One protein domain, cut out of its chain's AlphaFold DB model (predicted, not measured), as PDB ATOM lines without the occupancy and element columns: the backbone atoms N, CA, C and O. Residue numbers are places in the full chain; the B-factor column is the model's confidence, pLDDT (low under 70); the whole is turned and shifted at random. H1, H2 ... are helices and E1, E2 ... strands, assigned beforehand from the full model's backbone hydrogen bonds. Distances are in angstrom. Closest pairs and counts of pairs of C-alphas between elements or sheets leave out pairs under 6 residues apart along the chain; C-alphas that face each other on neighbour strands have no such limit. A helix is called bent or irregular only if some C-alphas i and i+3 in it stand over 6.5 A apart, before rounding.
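Overview. This is residues 66 to 203 of the 284 residues of an uncharacterized protein of Uncinocarpus reesii (strain UAMH 1704) (UniProt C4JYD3). A small, strongly twisted parallel sheet, E4 E1 E5 E6, has two helices, H1 and H5, packed over one face and crossing each other; three short helices, H2, H3 and H4, lie across the sheet from them. A small hairpin, E2 and E3, sits at one end of the body, where H1 begins. The printed part has 138 residues, with five named helices and six named strands in the order E1 E2 E3 H1 E4 H2 H3 E5 H4 E6 H5. The class is mixed, helices and strands, with 67 residues, under half, in named elements. The whole is compact, with a radius of gyration of the C-alphas of 14.6 A and spans of 46 by 38 by 24 A.

Along the chain. In the larger sheet, E4 is residues 117 to 119, E1 69 to 73, 12.6 A long, E5 137 to 141, 13.1 A, and E6 171 to 174, 9.9 A. E1 begins at C-alpha 69 (98.191, 154.719, 176.833). H1, residues 88 to 105, is 25.8 A long, and H5, residues 185 to 196, is 17.3 A, ending at C-alpha 196 (104.924, 153.054, 182.139). H2 is residues 125 to 128, H3 130 to 135, H4 165 to 168, E2 77 to 79 and E3 85 to 87. H1 and H3 are irregular: C-alphas 91 and 94 are 7.6 A apart, and C-alphas 131 and 134 7.9 A.

Arrangement. E1 and E5 are parallel at 33 degrees, with N 137 and O 70 2.8 A apart. E4 and E1 are parallel, with N 71 and O 118 at 2.8 A; E5 and E6 are parallel, with N 140 and O 172 at 2.8 A. H1 is on the sheet, over E5, at a height of 5.7 A. H1 and H5 touch, about perpendicular at 76 degrees, H1 with residues 95 to 103 alone; their closest C-alphas, of Ala 99 and Ala 190, are 4.5 A apart. H2, H3 and H4 only graze the sheet, H3 only just on it with 5 pairs of C-alphas within 10 A. H3 and H4 touch, the closest C-alphas, of Glu 130 and Phe 165, being 6.5 A apart. E5, H4, E6 form a strand-helix-strand unit, two parallel neighbour strands with a helix between, and E4, H2 H3, E5 a split one, with E1 between its strands; both crossovers are right-handed. The hairpin E2 and E3 is antiparallel, with N 78 and O 86 at 2.8 A. O i to N i+4 pairs within hydrogen-bond range number 12 of 14 in H1, 6 of 8 in H5 and 0 of 2 in H3, where 2 of 3 O i to N i+3 pairs are within range; H2 and H4 are too short for an i+4 pair.

Size, cuts and confidence. The two C-alphas farthest apart, of Gly 83 and Glu 203, are 46.8 A apart. The printed part has no cut. The links H1 to E4 and E5 to H4 are long. Mean pLDDT of the printed part is 86.5, and residues 106 to 114 and 198 to 203 are under 70.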
ATOM      1  N   ARG A  66      93.107 152.733 183.538       72.00
ATOM      2  CA  ARG A  66      93.011 151.321 183.107       72.00
ATOM      3  C   ARG A  66      94.276 150.791 182.411       72.00
ATOM      4  O   ARG A  66      94.196 149.875 181.609       72.00
ATOM      5  N   GLY A  67      95.438 151.403 182.643       74.62
ATOM      6  CA  GLY A  67      96.664 151.085 181.909       74.62
ATOM      7  C   GLY A  67      96.662 151.524 180.439       74.62
ATOM      8  O   GLY A  67      97.626 151.238 179.742       74.62
ATOM      9  N   ASN A  68      95.627 152.222 179.956       85.94
ATOM     10  CA  ASN A  68      95.508 152.596 178.547       85.94
ATOM     11  C   ASN A  68      96.353 153.836 178.236       85.94
ATOM     12  O   ASN A  68      96.249 154.874 178.901       85.94
ATOM     13  N   ILE A  69      97.174 153.734 177.194       91.94
ATOM     14  CA  ILE A  69      98.191 154.719 176.833       91.94
ATOM     15  C   ILE A  69      98.006 155.118 175.376       91.94
ATOM     16  O   ILE A  69      98.078 154.294 174.466       91.94
ATOM     17  N   LYS A  70      97.828 156.419 175.147       96.75
ATOM     18  CA  LYS A  70      97.949 157.002 173.811       96.75
ATOM     19  C   LYS A  70      99.419 157.126 173.465       96.75
ATOM     20  O   LYS A  70     100.173 157.712 174.242       96.75
ATOM     21  N   VAL A  71      99.821 156.593 172.321       97.50
ATOM     22  CA  VAL A  71     101.221 156.529 171.906       97.50
ATOM     23  C   VAL A  71     101.426 157.360 170.653       97.50
ATOM     24  O   VAL A  71     100.804 157.115 169.624       97.50
ATOM     25  N   CYS A  72     102.345 158.314 170.744       98.12
ATOM     26  CA  CYS A  72     102.837 159.101 169.624       98.12
ATOM     27  C   CYS A  72     104.302 158.751 169.374       98.12
ATOM     28  O   CYS A  72     105.098 158.702 170.312       98.12
ATOM     29  N   PHE A  73     104.689 158.561 168.116       97.88
ATOM     30  CA  PHE A  73     106.096 158.428 167.747       97.88
ATOM     31  C   PHE A  73     106.691 159.801 167.443       97.88
ATOM     32  O   PHE A  73     106.039 160.653 166.840       97.88
ATOM     33  N   GLN A  74     107.949 160.022 167.825       96.31
ATOM     34  CA  GLN A  74     108.676 161.219 167.420       96.31
ATOM     35  C   GLN A  74     108.717 161.299 165.887       96.31
ATOM     36  O   GLN A  74     109.267 160.407 165.236       96.31
ATOM     37  N   ALA A  75     108.186 162.391 165.329       94.88
ATOM     38  CA  ALA A  75     108.155 162.678 163.895       94.88
ATOM     39  C   ALA A  75     109.558 163.018 163.354       94.88
ATOM     40  O   ALA A  75     109.864 164.152 162.991       94.88
ATOM     41  N   ARG A  76     110.444 162.022 163.350       94.50
ATOM     42  CA  ARG A  76     111.839 162.117 162.924       94.50
ATOM     43  C   ARG A  76     112.211 160.901 162.084       94.50
ATOM     44  O   ARG A  76     111.747 159.791 162.336       94.50
ATOM     45  N   SER A  77     113.058 161.143 161.088       96.69
ATOM     46  CA  SER A  77     113.712 160.106 160.293       96.69
ATOM     47  C   SER A  77     115.156 159.920 160.743       96.69
ATOM     48  O   SER A  77     115.819 160.883 161.136       96.69
ATOM     49  N   HIS A  78     115.637 158.686 160.669       96.31
ATOM     50  CA  HIS A  78     116.942 158.272 161.168       96.31
ATOM     51  C   HIS A  78     117.664 157.453 160.110       96.31
ATOM     52  O   HIS A  78     117.041 156.651 159.411       96.31
ATOM     53  N   ALA A  79     118.978 157.639 160.016       95.75
ATOM     54  CA  ALA A  79     119.822 156.687 159.313       95.75
ATOM     55  C   ALA A  79     119.788 155.353 160.073       95.75
ATOM     56  O   ALA A  79     119.884 155.327 161.301       95.75
ATOM     57  N   HIS A  80     119.613 154.264 159.337       94.94
ATOM     58  CA  HIS A  80     119.500 152.907 159.859       94.94
ATOM     59  C   HIS A  80     120.458 151.976 159.102       94.94
ATOM     60  O   HIS A  80     121.246 152.422 158.259       94.94
ATOM     61  N   GLU A  81     120.408 150.683 159.410       91.44
ATOM     62  CA  GLU A  81     121.228 149.652 158.781       91.44
ATOM     63  C   GLU A  81     121.189 149.747 157.245       91.44
ATOM     64  O   GLU A  81     120.150 150.001 156.628       91.44
ATOM     65  N   GLY A  82     122.354 149.576 156.615       92.06
ATOM     66  CA  GLY A  82     122.487 149.659 155.161       92.06
ATOM     67  C   GLY A  82     122.317 151.072 154.588       92.06
ATOM     68  O   GLY A  82     122.133 151.215 153.381       92.06
ATOM     69  N   GLY A  83     122.358 152.116 155.425       91.12
ATOM     70  CA  GLY A  83     122.225 153.510 154.993       91.12
ATOM     71  C   GLY A  83     120.794 153.907 154.620       91.12
ATOM     72  O   GLY A  83     120.574 154.982 154.061       91.12
ATOM     73  N   VAL A  84     119.813 153.054 154.919       96.00
ATOM     74  CA  VAL A  84     118.400 153.336 154.665       96.00
ATOM     75  C   VAL A  84     117.894 154.331 155.701       96.00
ATOM     76  O   VAL A  84     118.206 154.234 156.885       96.00
ATOM     77  N   THR A  85     117.093 155.296 155.258       97.25
ATOM     78  CA  THR A  85     116.403 156.217 156.163       97.25
ATOM     79  C   THR A  85     115.046 155.635 156.543       97.25
ATOM     80  O   THR A  85     114.274 155.277 155.657       97.25
ATOM     81  N   LYS A  86     114.756 155.547 157.843       97.62
ATOM     82  CA  LYS A  86     113.468 155.083 158.381       97.62
ATOM     83  C   LYS A  86     112.948 156.054 159.431       97.62
ATOM     84  O   LYS A  86     113.725 156.685 160.150       97.62
ATOM     85  N   THR A  87     111.637 156.178 159.537       97.69
ATOM     86  CA  THR A  87     110.983 156.926 160.613       97.69
ATOM     87  C   THR A  87     111.094 156.190 161.950       97.69
ATOM     88  O   THR A  87     111.248 154.969 161.995       97.69
ATOM     89  N   THR A  88     110.978 156.924 163.061       97.50
ATOM     90  CA  THR A  88     110.904 156.343 164.416       97.50
ATOM     91  C   THR A  88     109.855 155.225 164.509       97.50
ATOM     92  O   THR A  88     110.106 154.178 165.100       97.50
ATOM     93  N   GLU A  89     108.683 155.434 163.906       97.44
ATOM     94  CA  GLU A  89     107.577 154.477 163.930       97.44
ATOM     95  C   GLU A  89     107.901 153.185 163.171       97.44
ATOM     96  O   GLU A  89     107.727 152.099 163.722       97.44
ATOM     97  N   GLU A  90     108.425 153.292 161.945       97.56
ATOM     98  CA  GLU A  90     108.820 152.132 161.130       97.56
ATOM     99  C   GLU A  90     109.876 151.263 161.825       97.56
ATOM    100  O   GLU A  90     109.917 150.051 161.621       97.56
ATOM    101  N   ILE A  91     110.731 151.875 162.651       97.56
ATOM    102  CA  ILE A  91     111.765 151.167 163.411       97.56
ATOM    103  C   ILE A  91     111.164 150.482 164.647       97.56
ATOM    104  O   ILE A  91     111.524 149.344 164.956       97.56
ATOM    105  N   LEU A  92     110.284 151.159 165.389       97.50
ATOM    106  CA  LEU A  92     109.940 150.755 166.757       97.50
ATOM    107  C   LEU A  92     108.585 150.058 166.903       97.50
ATOM    108  O   LEU A  92     108.452 149.213 167.790       97.50
ATOM    109  N   ARG A  93     107.589 150.360 166.058       97.06
ATOM    110  CA  ARG A  93     106.196 149.912 166.246       97.06
ATOM    111  C   ARG A  93     106.073 148.398 166.402       97.06
ATOM    112  O   ARG A  93     105.573 147.936 167.422       97.06
ATOM    113  N   GLY A  94     106.577 147.626 165.438       97.06
ATOM    114  CA  GLY A  94     106.431 146.165 165.462       97.06
ATOM    115  C   GLY A  94     107.112 145.507 166.670       97.06
ATOM    116  O   GLY A  94     106.633 144.507 167.198       97.06
ATOM    117  N   ARG A  95     108.208 146.094 167.162       96.25
ATOM    118  CA  ARG A  95     108.921 145.613 168.355       96.25
ATOM    119  C   ARG A  95     108.166 145.953 169.639       96.25
ATOM    120  O   ARG A  95     108.112 145.117 170.533       96.25
ATOM    121  N   LEU A  96     107.538 147.129 169.711       95.25
ATOM    122  CA  LEU A  96     106.649 147.507 170.817       95.25
ATOM    123  C   LEU A  96     105.392 146.635 170.871       95.25
ATOM    124  O   LEU A  96     104.980 146.217 171.948       95.25
ATOM    125  N   GLU A  97     104.806 146.315 169.720       94.25
ATOM    126  CA  GLU A  97     103.694 145.364 169.630       94.25
ATOM    127  C   GLU A  97     104.124 143.963 170.089       94.25
ATOM    128  O   GLU A  97     103.402 143.312 170.845       94.25
ATOM    129  N   GLY A  98     105.329 143.523 169.710       92.19
ATOM    130  CA  GLY A  98     105.933 142.288 170.213       92.19
ATOM    131  C   GLY A  98     106.141 142.304 171.730       92.19
ATOM    132  O   GLY A  98     105.800 141.335 172.402       92.19
ATOM    133  N   ALA A  99     106.629 143.416 172.281       89.94
ATOM    134  CA  ALA A  99     106.811 143.587 173.718       89.94
ATOM    135  C   ALA A  99     105.469 143.500 174.449       89.94
ATOM    136  O   ALA A  99     105.331 142.719 175.386       89.94
ATOM    137  N   ARG A 100     104.441 144.206 173.963       85.75
ATOM    138  CA  ARG A 100     103.079 144.114 174.504       85.75
ATOM    139  C   ARG A 100     102.538 142.685 174.445       85.75
ATOM    140  O   ARG A 100     101.880 142.233 175.379       85.75
ATOM    141  N   LYS A 101     102.838 141.941 173.377       84.06
ATOM    142  CA  LYS A 101     102.451 140.530 173.278       84.06
ATOM    143  C   LYS A 101     103.056 139.691 174.410       84.06
ATOM    144  O   LYS A 101     102.345 138.846 174.938       84.06
ATOM    145  N   LEU A 102     104.303 139.942 174.826       77.56
ATOM    146  CA  LEU A 102     104.904 139.249 175.979       77.56
ATOM    147  C   LEU A 102     104.110 139.498 177.269       77.56
ATOM    148  O   LEU A 102     103.827 138.556 178.005       77.56
ATOM    149  N   TRP A 103     103.686 140.744 177.505       74.81
ATOM    150  CA  TRP A 103     102.816 141.102 178.631       74.81
ATOM    151  C   TRP A 103     101.470 140.371 178.577       74.81
ATOM    152  O   TRP A 103     101.038 139.788 179.573       74.81
ATOM    153  N   ARG A 104     100.838 140.318 177.402       74.31
ATOM    154  CA  ARG A 104      99.571 139.601 177.198       74.31
ATOM    155  C   ARG A 104      99.694 138.100 177.393       74.31
ATOM    156  O   ARG A 104      98.894 137.509 178.109       74.31
ATOM    157  N   ASP A 105     100.703 137.485 176.786       74.19
ATOM    158  CA  ASP A 105     100.950 136.047 176.897       74.19
ATOM    159  C   ASP A 105     101.241 135.644 178.356       74.19
ATOM    160  O   ASP A 105     100.932 134.526 178.767       74.19
ATOM    161  N   ALA A 106     101.791 136.565 179.157       65.06
ATOM    162  CA  ALA A 106     102.019 136.392 180.588       65.06
ATOM    163  C   ALA A 106     100.774 136.639 181.468       65.06
ATOM    164  O   ALA A 106     100.865 136.465 182.691       65.06
ATOM    165  N   GLY A 107      99.642 137.036 180.872       64.88
ATOM    166  CA  GLY A 107      98.389 137.362 181.560       64.88
ATOM    167  C   GLY A 107      98.398 138.713 182.282       64.88
ATOM    168  O   GLY A 107      97.676 138.873 183.262       64.88
ATOM    169  N   LEU A 108      99.253 139.648 181.853       63.62
ATOM    170  CA  LEU A 108      99.443 140.969 182.473       63.62
ATOM    171  C   LEU A 108      98.833 142.127 181.655       63.62
ATOM    172  O   LEU A 108      98.708 143.230 182.169       63.62
ATOM    173  N   ASP A 109      98.450 141.871 180.401       61.81
ATOM    174  CA  ASP A 109      97.593 142.716 179.545       61.81
ATOM    175  C   ASP A 109      96.268 141.956 179.394       61.81
ATOM    176  O   ASP A 109      96.286 140.744 179.146       61.81
ATOM    177  N   ASP A 110      95.135 142.621 179.630       59.59
ATOM    178  CA  ASP A 110      93.836 141.948 179.699       59.59
ATOM    179  C   ASP A 110      93.151 141.840 178.324       59.59
ATOM    180  O   ASP A 110      93.577 142.416 177.321       59.59
ATOM    181  N   HIS A 111      92.083 141.045 178.271       52.81
ATOM    182  CA  HIS A 111      91.245 140.896 177.081       52.81
ATOM    183  C   HIS A 111      90.055 141.878 177.039       52.81
ATOM    184  O   HIS A 111      89.356 141.921 176.028       52.81
ATOM    185  N   ASP A 112      89.844 142.676 178.091       66.00
ATOM    186  CA  ASP A 112      88.668 143.533 178.318       66.00
ATOM    187  C   ASP A 112      88.969 145.040 178.122       66.00
ATOM    188  O   ASP A 112      88.201 145.923 178.539       66.00
ATOM    189  N   GLY A 113      90.086 145.354 177.463       66.19
ATOM    190  CA  GLY A 113      90.468 146.703 177.046       66.19
ATOM    191  C   GLY A 113      91.201 147.523 178.112       66.19
ATOM    192  O   GLY A 113      91.093 148.754 178.107       66.19
ATOM    193  N   TRP A 114      91.892 146.872 179.052       69.44
ATOM    194  CA  TRP A 114      92.943 147.475 179.878       69.44
ATOM    195  C   TRP A 114      94.309 147.297 179.214       69.44
ATOM    196  O   TRP A 114      94.493 146.436 178.361       69.44
ATOM    197  N   PHE A 115      95.280 148.116 179.621       73.12
ATOM    198  CA  PHE A 115      96.661 148.084 179.124       73.12
ATOM    199  C   PHE A 115      96.783 148.270 177.597       73.12
ATOM    200  O   PHE A 115      97.750 147.853 176.954       73.12
ATOM    201  N   GLU A 116      95.808 148.957 176.992       83.19
ATOM    202  CA  GLU A 116      95.789 149.209 175.556       83.19
ATOM    203  C   GLU A 116      96.756 150.311 175.136       83.19
ATOM    204  O   GLU A 116      96.752 151.418 175.672       83.19
ATOM    205  N   PHE A 117      97.548 150.020 174.103       90.00
ATOM    206  CA  PHE A 117      98.351 151.018 173.405       90.00
ATOM    207  C   PHE A 117      97.575 151.494 172.182       90.00
ATOM    208  O   PHE A 117      97.456 150.776 171.188       90.00
ATOM    209  N   GLU A 118      97.053 152.713 172.262       94.00
ATOM    210  CA  GLU A 118      96.420 153.397 171.142       94.00
ATOM    211  C   GLU A 118      97.504 154.159 170.374       94.00
ATOM    212  O   GLU A 118      97.869 155.284 170.725       94.00
ATOM    213  N   PHE A 119      98.068 153.529 169.345       96.19
ATOM    214  CA  PHE A 119      99.052 154.183 168.489       96.19
ATOM    215  C   PHE A 119      98.374 155.198 167.570       96.19
ATOM    216  O   PHE A 119      97.672 154.825 166.628       96.19
ATOM    217  N   LEU A 120      98.628 156.476 167.821       97.31
ATOM    218  CA  LEU A 120      98.067 157.564 167.038       97.31
ATOM    219  C   LEU A 120      98.859 157.770 165.738       97.31
ATOM    220  O   LEU A 120     100.070 157.526 165.708       97.31
ATOM    221  N   PRO A 121      98.208 158.233 164.656       94.50
ATOM    222  CA  PRO A 121      98.910 158.640 163.445       94.50
ATOM    223  C   PRO A 121      99.959 159.724 163.736       94.50
ATOM    224  O   PRO A 121      99.715 160.619 164.540       94.50
ATOM    225  N   VAL A 122     101.085 159.724 163.015       87.44
ATOM    226  CA  VAL A 122     102.161 160.734 163.175       87.44
ATOM    227  C   VAL A 122     101.648 162.177 163.087       87.44
ATOM    228  O   VAL A 122     102.173 163.067 163.750       87.44
ATOM    229  N   ASN A 123     100.613 162.416 162.278       89.88
ATOM    230  CA  ASN A 123     100.030 163.741 162.057       89.88
ATOM    231  C   ASN A 123      98.830 164.041 162.972       89.88
ATOM    232  O   ASN A 123      98.120 165.016 162.731       89.88
ATOM    233  N   ASP A 124      98.562 163.207 163.979       96.81
ATOM    234  CA  ASP A 124      97.497 163.475 164.942       96.81
ATOM    235  C   ASP A 124      97.795 164.786 165.696       96.81
ATOM    236  O   ASP A 124      98.893 164.928 166.245       96.81
ATOM    237  N   PRO A 125      96.857 165.754 165.751       95.88
ATOM    238  CA  PRO A 125      97.078 167.027 166.432       95.88
ATOM    239  C   PRO A 125      97.500 166.877 167.897       95.88
ATOM    240  O   PRO A 125      98.257 167.708 168.395       95.88
ATOM    241  N   LEU A 126      97.058 165.814 168.583       96.12
ATOM    242  CA  LEU A 126      97.463 165.540 169.958       96.12
ATOM    243  C   LEU A 126      98.977 165.341 170.065       96.12
ATOM    244  O   LEU A 126      99.583 165.847 171.005       96.12
ATOM    245  N   CYS A 127      99.596 164.668 169.092       95.88
ATOM    246  CA  CYS A 127     101.023 164.346 169.104       95.88
ATOM    247  C   CYS A 127     101.947 165.563 168.960       95.88
ATOM    248  O   CYS A 127     103.152 165.421 169.157       95.88
ATOM    249  N   HIS A 128     101.397 166.742 168.651       93.06
ATOM    250  CA  HIS A 128     102.136 167.997 168.464       93.06
ATOM    251  C   HIS A 128     101.720 169.094 169.455       93.06
ATOM    252  O   HIS A 128     102.257 170.198 169.413       93.06
ATOM    253  N   ASP A 129     100.774 168.812 170.356       93.44
ATOM    254  CA  ASP A 129     100.271 169.785 171.327       93.44
ATOM    255  C   ASP A 129     101.095 169.753 172.625       93.44
ATOM    256  O   ASP A 129     100.943 168.867 173.475       93.44
ATOM    257  N   GLU A 130     101.971 170.747 172.799       91.06
ATOM    258  CA  GLU A 130     102.835 170.868 173.981       91.06
ATOM    259  C   GLU A 130     102.035 170.945 175.289       91.06
ATOM    260  O   GLU A 130     102.433 170.365 176.303       91.06
ATOM    261  N   SER A 131     100.872 171.606 175.265       91.75
ATOM    262  CA  SER A 131     100.030 171.809 176.448       91.75
ATOM    263  C   SER A 131      99.378 170.511 176.936       91.75
ATOM    264  O   SER A 131      99.021 170.379 178.113       91.75
ATOM    265  N   ARG A 132      99.283 169.517 176.048       93.56
ATOM    266  CA  ARG A 132      98.663 168.212 176.297       93.56
ATOM    267  C   ARG A 132      99.676 167.084 176.429       93.56
ATOM    268  O   ARG A 132      99.285 165.922 176.510       93.56
ATOM    269  N   ARG A 133     100.973 167.388 176.558       94.44
ATOM    270  CA  ARG A 133     102.033 166.367 176.632       94.44
ATOM    271  C   ARG A 133     101.854 165.322 177.728       94.44
ATOM    272  O   ARG A 133     102.321 164.207 177.561       94.44
ATOM    273  N   LYS A 134     101.140 165.636 178.809       93.12
ATOM    274  CA  LYS A 134     100.810 164.704 179.902       93.12
ATOM    275  C   LYS A 134      99.773 163.638 179.527       93.12
ATOM    276  O   LYS A 134      99.520 162.731 180.313       93.12
ATOM    277  N   GLU A 135      99.109 163.780 178.384       94.31
ATOM    278  CA  GLU A 135      98.008 162.911 177.961       94.31
ATOM    279  C   GLU A 135      98.453 161.722 177.106       94.31
ATOM    280  O   GLU A 135      97.660 160.800 176.921       94.31
ATOM    281  N   PHE A 136      99.693 161.719 176.616       95.94
ATOM    282  CA  PHE A 136     100.219 160.674 175.742       95.94
ATOM    283  C   PHE A 136     101.693 160.376 176.026       95.94
ATOM    284  O   PHE A 136     102.438 161.210 176.550       95.94
ATOM    285  N   LEU A 137     102.110 159.169 175.666       96.88
ATOM    286  CA  LEU A 137     103.497 158.739 175.667       96.88
ATOM    287  C   LEU A 137     104.158 159.132 174.347       96.88
ATOM    288  O   LEU A 137     103.673 158.759 173.279       96.88
ATOM    289  N   LEU A 138     105.285 159.845 174.417       97.62
ATOM    290  CA  LEU A 138     106.128 160.081 173.246       97.62
ATOM    291  C   LEU A 138     107.232 159.019 173.166       97.62
ATOM    292  O   LEU A 138     108.120 158.984 174.018       97.62
ATOM    293  N   VAL A 139     107.189 158.187 172.129       98.06
ATOM    294  CA  VAL A 139     108.206 157.172 171.835       98.06
ATOM    295  C   VAL A 139     109.293 157.772 170.948       98.06
ATOM    296  O   VAL A 139     109.015 158.339 169.888       98.06
ATOM    297  N   ILE A 140     110.540 157.638 171.386       97.88
ATOM    298  CA  ILE A 140     111.727 158.234 170.776       97.88
ATOM    299  C   ILE A 140     112.699 157.111 170.432       97.88
ATOM    300  O   ILE A 140     112.958 156.230 171.248       97.88
ATOM    301  N   TYR A 141     113.267 157.158 169.232       97.88
ATOM    302  CA  TYR A 141     114.364 156.273 168.863       97.88
ATOM    303  C   TYR A 141     115.698 156.905 169.252       97.88
ATOM    304  O   TYR A 141     115.971 158.048 168.878       97.88
ATOM    305  N   ALA A 142     116.520 156.161 169.992       96.44
ATOM    306  CA  ALA A 142     117.830 156.605 170.461       96.44
ATOM    307  C   ALA A 142     118.824 156.832 169.309       96.44
ATOM    308  O   ALA A 142     119.712 157.679 169.412       96.44
ATOM    309  N   GLY A 143     118.648 156.106 168.203       95.12
ATOM    310  CA  GLY A 143     119.563 156.080 167.067       95.12
ATOM    311  C   GLY A 143     120.055 154.664 166.785       95.12
ATOM    312  O   GLY A 143     119.989 153.789 167.646       95.12
ATOM    313  N   TYR A 144     120.525 154.441 165.556       93.50
ATOM    314  CA  TYR A 144     121.077 153.150 165.152       93.50
ATOM    315  C   TYR A 144     122.336 152.833 165.945       93.50
ATOM    316  O   TYR A 144     123.249 153.655 165.987       93.50
ATOM    317  N   ASP A 145     122.336 151.654 166.568       87.56
ATOM    318  CA  ASP A 145     123.421 151.155 167.417       87.56
ATOM    319  C   ASP A 145     123.734 152.049 168.637       87.56
ATOM    320  O   ASP A 145     124.830 152.041 169.188       87.56
ATOM    321  N   VAL A 146     122.761 152.860 169.072       93.62
ATOM    322  CA  VAL A 146     122.900 153.704 170.265       93.62
ATOM    323  C   VAL A 146     122.378 152.955 171.479       93.62
ATOM    324  O   VAL A 146     121.185 152.695 171.584       93.62
ATOM    325  N   GLU A 147     123.246 152.667 172.439       91.88
ATOM    326  CA  GLU A 147     122.944 151.898 173.650       91.88
ATOM    327  C   GLU A 147     122.298 152.744 174.768       91.88
ATOM    328  O   GLU A 147     122.815 152.869 175.877       91.88
ATOM    329  N   ILE A 148     121.162 153.387 174.475       90.69
ATOM    330  CA  ILE A 148     120.428 154.209 175.449       90.69
ATOM    331  C   ILE A 148     118.952 153.836 175.435       90.69
ATOM    332  O   ILE A 148     118.294 153.886 174.395       90.69
ATOM    333  N   MET A 149     118.424 153.517 176.614       91.69
ATOM    334  CA  MET A 149     117.000 153.303 176.846       91.69
ATOM    335  C   MET A 149     116.575 153.984 178.141       91.69
ATOM    336  O   MET A 149     117.397 154.250 179.020       91.69
ATOM    337  N   GLY A 150     115.299 154.330 178.223       89.00
ATOM    338  CA  GLY A 150     114.737 154.866 179.449       89.00
ATOM    339  C   GLY A 150     113.318 155.361 179.263       89.00
ATOM    340  O   GLY A 150     112.974 155.971 178.245       89.00
ATOM    341  N   THR A 151     112.513 155.149 180.294       90.31
ATOM    342  CA  THR A 151     111.087 155.442 180.279       90.31
ATOM    343  C   THR A 151     110.693 156.245 181.501       90.31
ATOM    344  O   THR A 151     111.195 156.042 182.602       90.31
ATOM    345  N   THR A 152     109.792 157.203 181.302       87.62
ATOM    346  CA  THR A 152     109.192 157.938 182.416       87.62
ATOM    347  C   THR A 152     108.279 156.999 183.207       87.62
ATOM    348  O   THR A 152     107.356 156.452 182.599       87.62
ATOM    349  N   PRO A 153     108.461 156.858 184.533       82.00
ATOM    350  CA  PRO A 153     107.583 156.019 185.330       82.00
ATOM    351  C   PRO A 153     106.145 156.547 185.342       82.00
ATOM    352  O   PRO A 153     105.912 157.723 185.633       82.00
ATOM    353  N   GLY A 154     105.164 155.693 185.063       79.69
ATOM    354  CA  GLY A 154     103.754 156.068 185.143       79.69
ATOM    355  C   GLY A 154     103.326 157.183 184.175       79.69
ATOM    356  O   GLY A 154     103.974 157.528 183.184       79.69
ATOM    357  N   LYS A 155     102.191 157.797 184.502       83.06
ATOM    358  CA  LYS A 155     101.663 159.014 183.890       83.06
ATOM    359  C   LYS A 155     102.045 160.225 184.731       83.06
ATOM    360  O   LYS A 155     101.537 160.415 185.836       83.06
ATOM    361  N   ARG A 156     102.883 161.107 184.190       82.25
ATOM    362  CA  ARG A 156     103.199 162.376 184.854       82.25
ATOM    363  C   ARG A 156     102.000 163.332 184.821       82.25
ATOM    364  O   ARG A 156     101.361 163.511 183.788       82.25
ATOM    365  N   THR A 157     101.703 163.971 185.948       79.50
ATOM    366  CA  THR A 157     100.564 164.896 186.101       79.50
ATOM    367  C   THR A 157     100.922 166.359 185.864       79.50
ATOM    368  O   THR A 157     100.057 167.151 185.476       79.50
ATOM    369  N   THR A 158     102.193 166.710 186.050       83.44
ATOM    370  CA  THR A 158     102.746 168.049 185.849       83.44
ATOM    371  C   THR A 158     103.678 168.070 184.641       83.44
ATOM    372  O   THR A 158     104.476 167.159 184.426       83.44
ATOM    373  N   LEU A 159     103.568 169.111 183.819       85.62
ATOM    374  CA  LEU A 159     104.503 169.322 182.716       85.62
ATOM    375  C   LEU A 159     105.752 170.033 183.227       85.62
ATOM    376  O   LEU A 159     105.666 170.912 184.082       85.62
ATOM    377  N   LYS A 160     106.908 169.679 182.668       82.75
ATOM    378  CA  LYS A 160     108.117 170.493 182.806       82.75
ATOM    379  C   LYS A 160     108.063 171.588 181.738       82.75
ATOM    380  O   LYS A 160     108.061 171.267 180.554       82.75
ATOM    381  N   THR A 161     107.979 172.850 182.152       80.31
ATOM    382  CA  THR A 161     107.793 174.002 181.246       80.31
ATOM    383  C   THR A 161     109.096 174.538 180.659       80.31
ATOM    384  O   THR A 161     109.069 175.162 179.605       80.31
ATOM    385  N   ASP A 162     110.234 174.243 181.293       83.56
ATOM    386  CA  ASP A 162     111.542 174.812 180.930       83.56
ATOM    387  C   ASP A 162     112.455 173.776 180.252       83.56
ATOM    388  O   ASP A 162     113.679 173.793 180.385       83.56
ATOM    389  N   VAL A 163     111.852 172.809 179.562       87.75
ATOM    390  CA  VAL A 163     112.563 171.741 178.855       87.75
ATOM    391  C   VAL A 163     111.994 171.562 177.456       87.75
ATOM    392  O   VAL A 163     110.888 171.998 177.153       87.75
ATOM    393  N   SER A 164     112.757 170.889 176.602       89.06
ATOM    394  CA  SER A 164     112.320 170.535 175.257       89.06
ATOM    395  C   SER A 164     111.058 169.657 175.270       89.06
ATOM    396  O   SER A 164     110.793 168.923 176.225       89.06
ATOM    397  N   PHE A 165     110.281 169.719 174.185       89.06
ATOM    398  CA  PHE A 165     109.011 169.002 174.004       89.06
ATOM    399  C   PHE A 165     109.071 167.496 174.330       89.06
ATOM    400  O   PHE A 165     108.150 166.912 174.910       89.06
ATOM    401  N   ASP A 166     110.181 166.854 173.981       87.62
ATOM    402  CA  ASP A 166     110.450 165.442 174.242       87.62
ATOM    403  C   ASP A 166     110.620 165.119 175.736       87.62
ATOM    404  O   ASP A 166     110.347 163.996 176.161       87.62
ATOM    405  N   LYS A 167     110.988 166.116 176.546       87.25
ATOM    406  CA  LYS A 167     111.234 166.007 177.992       87.25
ATOM    407  C   LYS A 167     110.114 166.594 178.859       87.25
ATOM    408  O   LYS A 167     110.157 166.436 180.084       87.25
ATOM    409  N   SER A 168     109.139 167.284 178.262       91.12
ATOM    410  CA  SER A 168     108.106 168.026 178.999       91.12
ATOM    411  C   SER A 168     107.026 167.129 179.620       91.12
ATOM    412  O   SER A 168     106.498 167.465 180.682       91.12
ATOM    413  N   GLY A 169     106.744 165.968 179.018       92.56
ATOM    414  CA  GLY A 169     105.768 164.973 179.484       92.56
ATOM    415  C   GLY A 169     106.312 163.536 179.485       92.56
ATOM    416  O   GLY A 169     107.525 163.353 179.379       92.56
ATOM    417  N   PRO A 170     105.439 162.515 179.603       93.88
ATOM    418  CA  PRO A 170     105.830 161.111 179.528       93.88
ATOM    419  C   PRO A 170     106.529 160.786 178.209       93.88
ATOM    420  O   PRO A 170     106.048 161.136 177.121       93.88
ATOM    421  N   SER A 171     107.667 160.116 178.305       95.62
ATOM    422  CA  SER A 171     108.443 159.659 177.157       95.62
ATOM    423  C   SER A 171     109.090 158.305 177.419       95.62
ATOM    424  O   SER A 171     109.292 157.911 178.569       95.62
ATOM    425  N   MET A 172     109.382 157.611 176.324       96.12
ATOM    426  CA  MET A 172     110.065 156.325 176.281       96.12
ATOM    427  C   MET A 172     111.101 156.392 175.161       96.12
ATOM    428  O   MET A 172     110.748 156.552 173.993       96.12
ATOM    429  N   THR A 173     112.377 156.321 175.522       97.62
ATOM    430  CA  THR A 173     113.497 156.278 174.578       97.62
ATOM    431  C   THR A 173     113.931 154.831 174.405       97.62
ATOM    432  O   THR A 173     114.194 154.151 175.393       97.62
ATOM    433  N   LEU A 174     113.984 154.362 173.159       97.19
ATOM    434  CA  LEU A 174     114.231 152.963 172.817       97.19
ATOM    435  C   LEU A 174     115.408 152.821 171.853       97.19
ATOM    436  O   LEU A 174     115.578 153.631 170.941       97.19
ATOM    437  N   SER A 175     116.160 151.737 172.026       95.50
ATOM    438  CA  SER A 175     117.288 151.338 171.187       95.50
ATOM    439  C   SER A 175     117.026 149.979 170.560       95.50
ATOM    440  O   SER A 175     116.560 149.072 171.241       95.50
ATOM    441  N   ASP A 176     117.356 149.806 169.283       94.94
ATOM    442  CA  ASP A 176     117.321 148.492 168.641       94.94
ATOM    443  C   ASP A 176     118.684 147.788 168.586       94.94
ATOM    444  O   ASP A 176     118.819 146.792 167.873       94.94
ATOM    445  N   SER A 177     119.662 148.257 169.370       92.38
ATOM    446  CA  SER A 177     120.934 147.556 169.554       92.38
ATOM    447  C   SER A 177     120.720 146.215 170.263       92.38
ATOM    448  O   SER A 177     120.011 146.118 171.270       92.38
ATOM    449  N   LEU A 178     121.364 145.172 169.738       89.50
ATOM    450  CA  LEU A 178     121.400 143.837 170.340       89.50
ATOM    451  C   LEU A 178     122.447 143.713 171.452       89.50
ATOM    452  O   LEU A 178     122.476 142.696 172.133       89.50
ATOM    453  N   GLU A 179     123.280 144.728 171.666       86.81
ATOM    454  CA  GLU A 179     124.234 144.740 172.780       86.81
ATOM    455  C   GLU A 179     123.629 145.348 174.056       86.81
ATOM    456  O   GLU A 179     124.168 145.170 175.148       86.81
ATOM    457  N   MET A 180     122.450 145.974 173.945       77.88
ATOM    458  CA  MET A 180     121.706 146.515 175.081       77.88
ATOM    459  C   MET A 180     121.114 145.431 175.980       77.88
ATOM    460  O   MET A 180     120.433 144.518 175.504       77.88
ATOM    461  N   GLY A 181     121.253 145.619 177.295       72.88
ATOM    462  CA  GLY A 181     120.488 144.904 178.323       72.88
ATOM    463  C   GLY A 181     120.474 143.387 178.132       72.88
ATOM    464  O   GLY A 181     121.517 142.737 178.142       72.88
ATOM    465  N   MET A 182     119.280 142.826 177.917       70.81
ATOM    466  CA  MET A 182     119.038 141.386 177.735       70.81
ATOM    467  C   MET A 182     119.490 140.839 176.373       70.81
ATOM    468  O   MET A 182     119.192 139.694 176.034       70.81
ATOM    469  N   LYS A 183     120.146 141.655 175.545       82.88
ATOM    470  CA  LYS A 183     120.532 141.318 174.167       82.88
ATOM    471  C   LYS A 183     119.368 140.846 173.291       82.88
ATOM    472  O   LYS A 183     119.526 140.093 172.332       82.88
ATOM    473  N   ASN A 184     118.168 141.305 173.634       86.19
ATOM    474  CA  ASN A 184     116.930 141.034 172.928       86.19
ATOM    475  C   ASN A 184     116.102 142.317 172.909       86.19
ATOM    476  O   ASN A 184     115.574 142.747 173.932       86.19
ATOM    477  N   VAL A 185     115.977 142.917 171.726       90.62
ATOM    478  CA  VAL A 185     115.307 144.212 171.547       90.62
ATOM    479  C   VAL A 185     113.866 144.188 172.061       90.62
ATOM    480  O   VAL A 185     113.435 145.118 172.733       90.62
ATOM    481  N   VAL A 186     113.117 143.117 171.785       90.69
ATOM    482  CA  VAL A 186     111.710 143.014 172.198       90.69
ATOM    483  C   VAL A 186     111.595 142.864 173.714       90.69
ATOM    484  O   VAL A 186     110.750 143.517 174.323       90.69
ATOM    485  N   ALA A 187     112.463 142.061 174.332       80.56
ATOM    486  CA  ALA A 187     112.498 141.925 175.785       80.56
ATOM    487  C   ALA A 187     112.874 143.257 176.454       80.56
ATOM    488  O   ALA A 187     112.192 143.693 177.376       80.56
ATOM    489  N   ASN A 188     113.886 143.963 175.938       82.88
ATOM    490  CA  ASN A 188     114.273 145.281 176.448       82.88
ATOM    491  C   ASN A 188     113.115 146.288 176.334       82.88
ATOM    492  O   ASN A 188     112.909 147.110 177.221       82.88
ATOM    493  N   PHE A 189     112.311 146.221 175.270       92.31
ATOM    494  CA  PHE A 189     111.130 147.080 175.129       92.31
ATOM    495  C   PHE A 189     110.044 146.705 176.137       92.31
ATOM    496  O   PHE A 189     109.365 147.589 176.654       92.31
ATOM    497  N   ALA A 190     109.878 145.414 176.430       84.19
ATOM    498  CA  ALA A 190     108.949 144.950 177.456       84.19
ATOM    499  C   ALA A 190     109.375 145.418 178.854       84.19
ATOM    500  O   ALA A 190     108.506 145.807 179.631       84.19
ATOM    501  N   HIS A 191     110.682 145.456 179.132       79.44
ATOM    502  CA  HIS A 191     111.238 146.067 180.339       79.44
ATOM    503  C   HIS A 191     110.859 147.542 180.443       79.44
ATOM    504  O   HIS A 191     110.241 147.960 181.418       79.44
ATOM    505  N   GLU A 192     111.154 148.326 179.407       87.25
ATOM    506  CA  GLU A 192     110.806 149.747 179.385       87.25
ATOM    507  C   GLU A 192     109.296 149.992 179.516       87.25
ATOM    508  O   GLU A 192     108.863 150.946 180.158       87.25
ATOM    509  N   MET A 193     108.476 149.112 178.942       87.56
ATOM    510  CA  MET A 193     107.022 149.176 179.059       87.56
ATOM    511  C   MET A 193     106.540 149.022 180.502       87.56
ATOM    512  O   MET A 193     105.593 149.706 180.881       87.56
ATOM    513  N   GLY A 194     107.202 148.199 181.318       78.31
ATOM    514  CA  GLY A 194     106.846 148.038 182.726       78.31
ATOM    515  C   GLY A 194     106.939 149.349 183.512       78.31
ATOM    516  O   GLY A 194     106.035 149.658 184.290       78.31
ATOM    517  N   HIS A 195     107.930 150.197 183.206       80.31
ATOM    518  CA  HIS A 195     108.055 151.525 183.820       80.31
ATOM    519  C   HIS A 195     106.822 152.402 183.567       80.31
ATOM    520  O   HIS A 195     106.425 153.172 184.440       80.31
ATOM    521  N   LEU A 196     106.137 152.271 182.424       81.56
ATOM    522  CA  LEU A 196     104.924 153.054 182.139       81.56
ATOM    523  C   LEU A 196     103.783 152.757 183.101       81.56
ATOM    524  O   LEU A 196     102.941 153.626 183.322       81.56
ATOM    525  N   PHE A 197     103.738 151.557 183.670       70.75
ATOM    526  CA  PHE A 197     102.724 151.184 184.649       70.75
ATOM    527  C   PHE A 197     103.103 151.621 186.073       70.75
ATOM    528  O   PHE A 197     102.261 151.581 186.962       70.75
ATOM    529  N   GLY A 198     104.292 152.211 186.230       57.28
ATOM    530  CA  GLY A 198     104.694 153.072 187.338       57.28
ATOM    531  C   GLY A 198     105.165 152.347 188.597       57.28
ATOM    532  O   GLY A 198     104.720 151.253 188.914       57.28
ATOM    533  N   ASP A 199     106.002 153.048 189.366       50.75
ATOM    534  CA  ASP A 199     106.554 152.589 190.652       50.75
ATOM    535  C   ASP A 199     105.677 152.939 191.869       50.75
ATOM    536  O   ASP A 199     106.015 152.583 192.995       50.75
ATOM    537  N   GLY A 200     104.581 153.689 191.689       44.28
ATOM    538  CA  GLY A 200     104.053 154.527 192.778       44.28
ATOM    539  C   GLY A 200     102.545 154.563 192.983       44.28
ATOM    540  O   GLY A 200     102.079 155.393 193.757       44.28
ATOM    541  N   ASN A 201     101.750 153.741 192.298       43.69
ATOM    542  CA  ASN A 201     100.305 153.977 192.303       43.69
ATOM    543  C   ASN A 201      99.478 152.692 192.166       43.69
ATOM    544  O   ASN A 201      98.431 152.702 191.537       43.69
ATOM    545  N   PHE A 202      99.956 151.597 192.770       55.09
ATOM    546  CA  PHE A 202      99.192 150.361 192.961       55.09
ATOM    547  C   PHE A 202      97.848 150.672 193.636       55.09
ATOM    548  O   PHE A 202      97.769 150.880 194.849       55.09
ATOM    549  N   GLU A 203      96.790 150.721 192.828       59.91
ATOM    550  CA  GLU A 203      95.411 150.793 193.293       59.91
ATOM    551  C   GLU A 203      94.997 149.380 193.660       59.91
ATOM    552  O   GLU A 203      94.462 148.622 192.856       59.91
TER     553      GLU A 203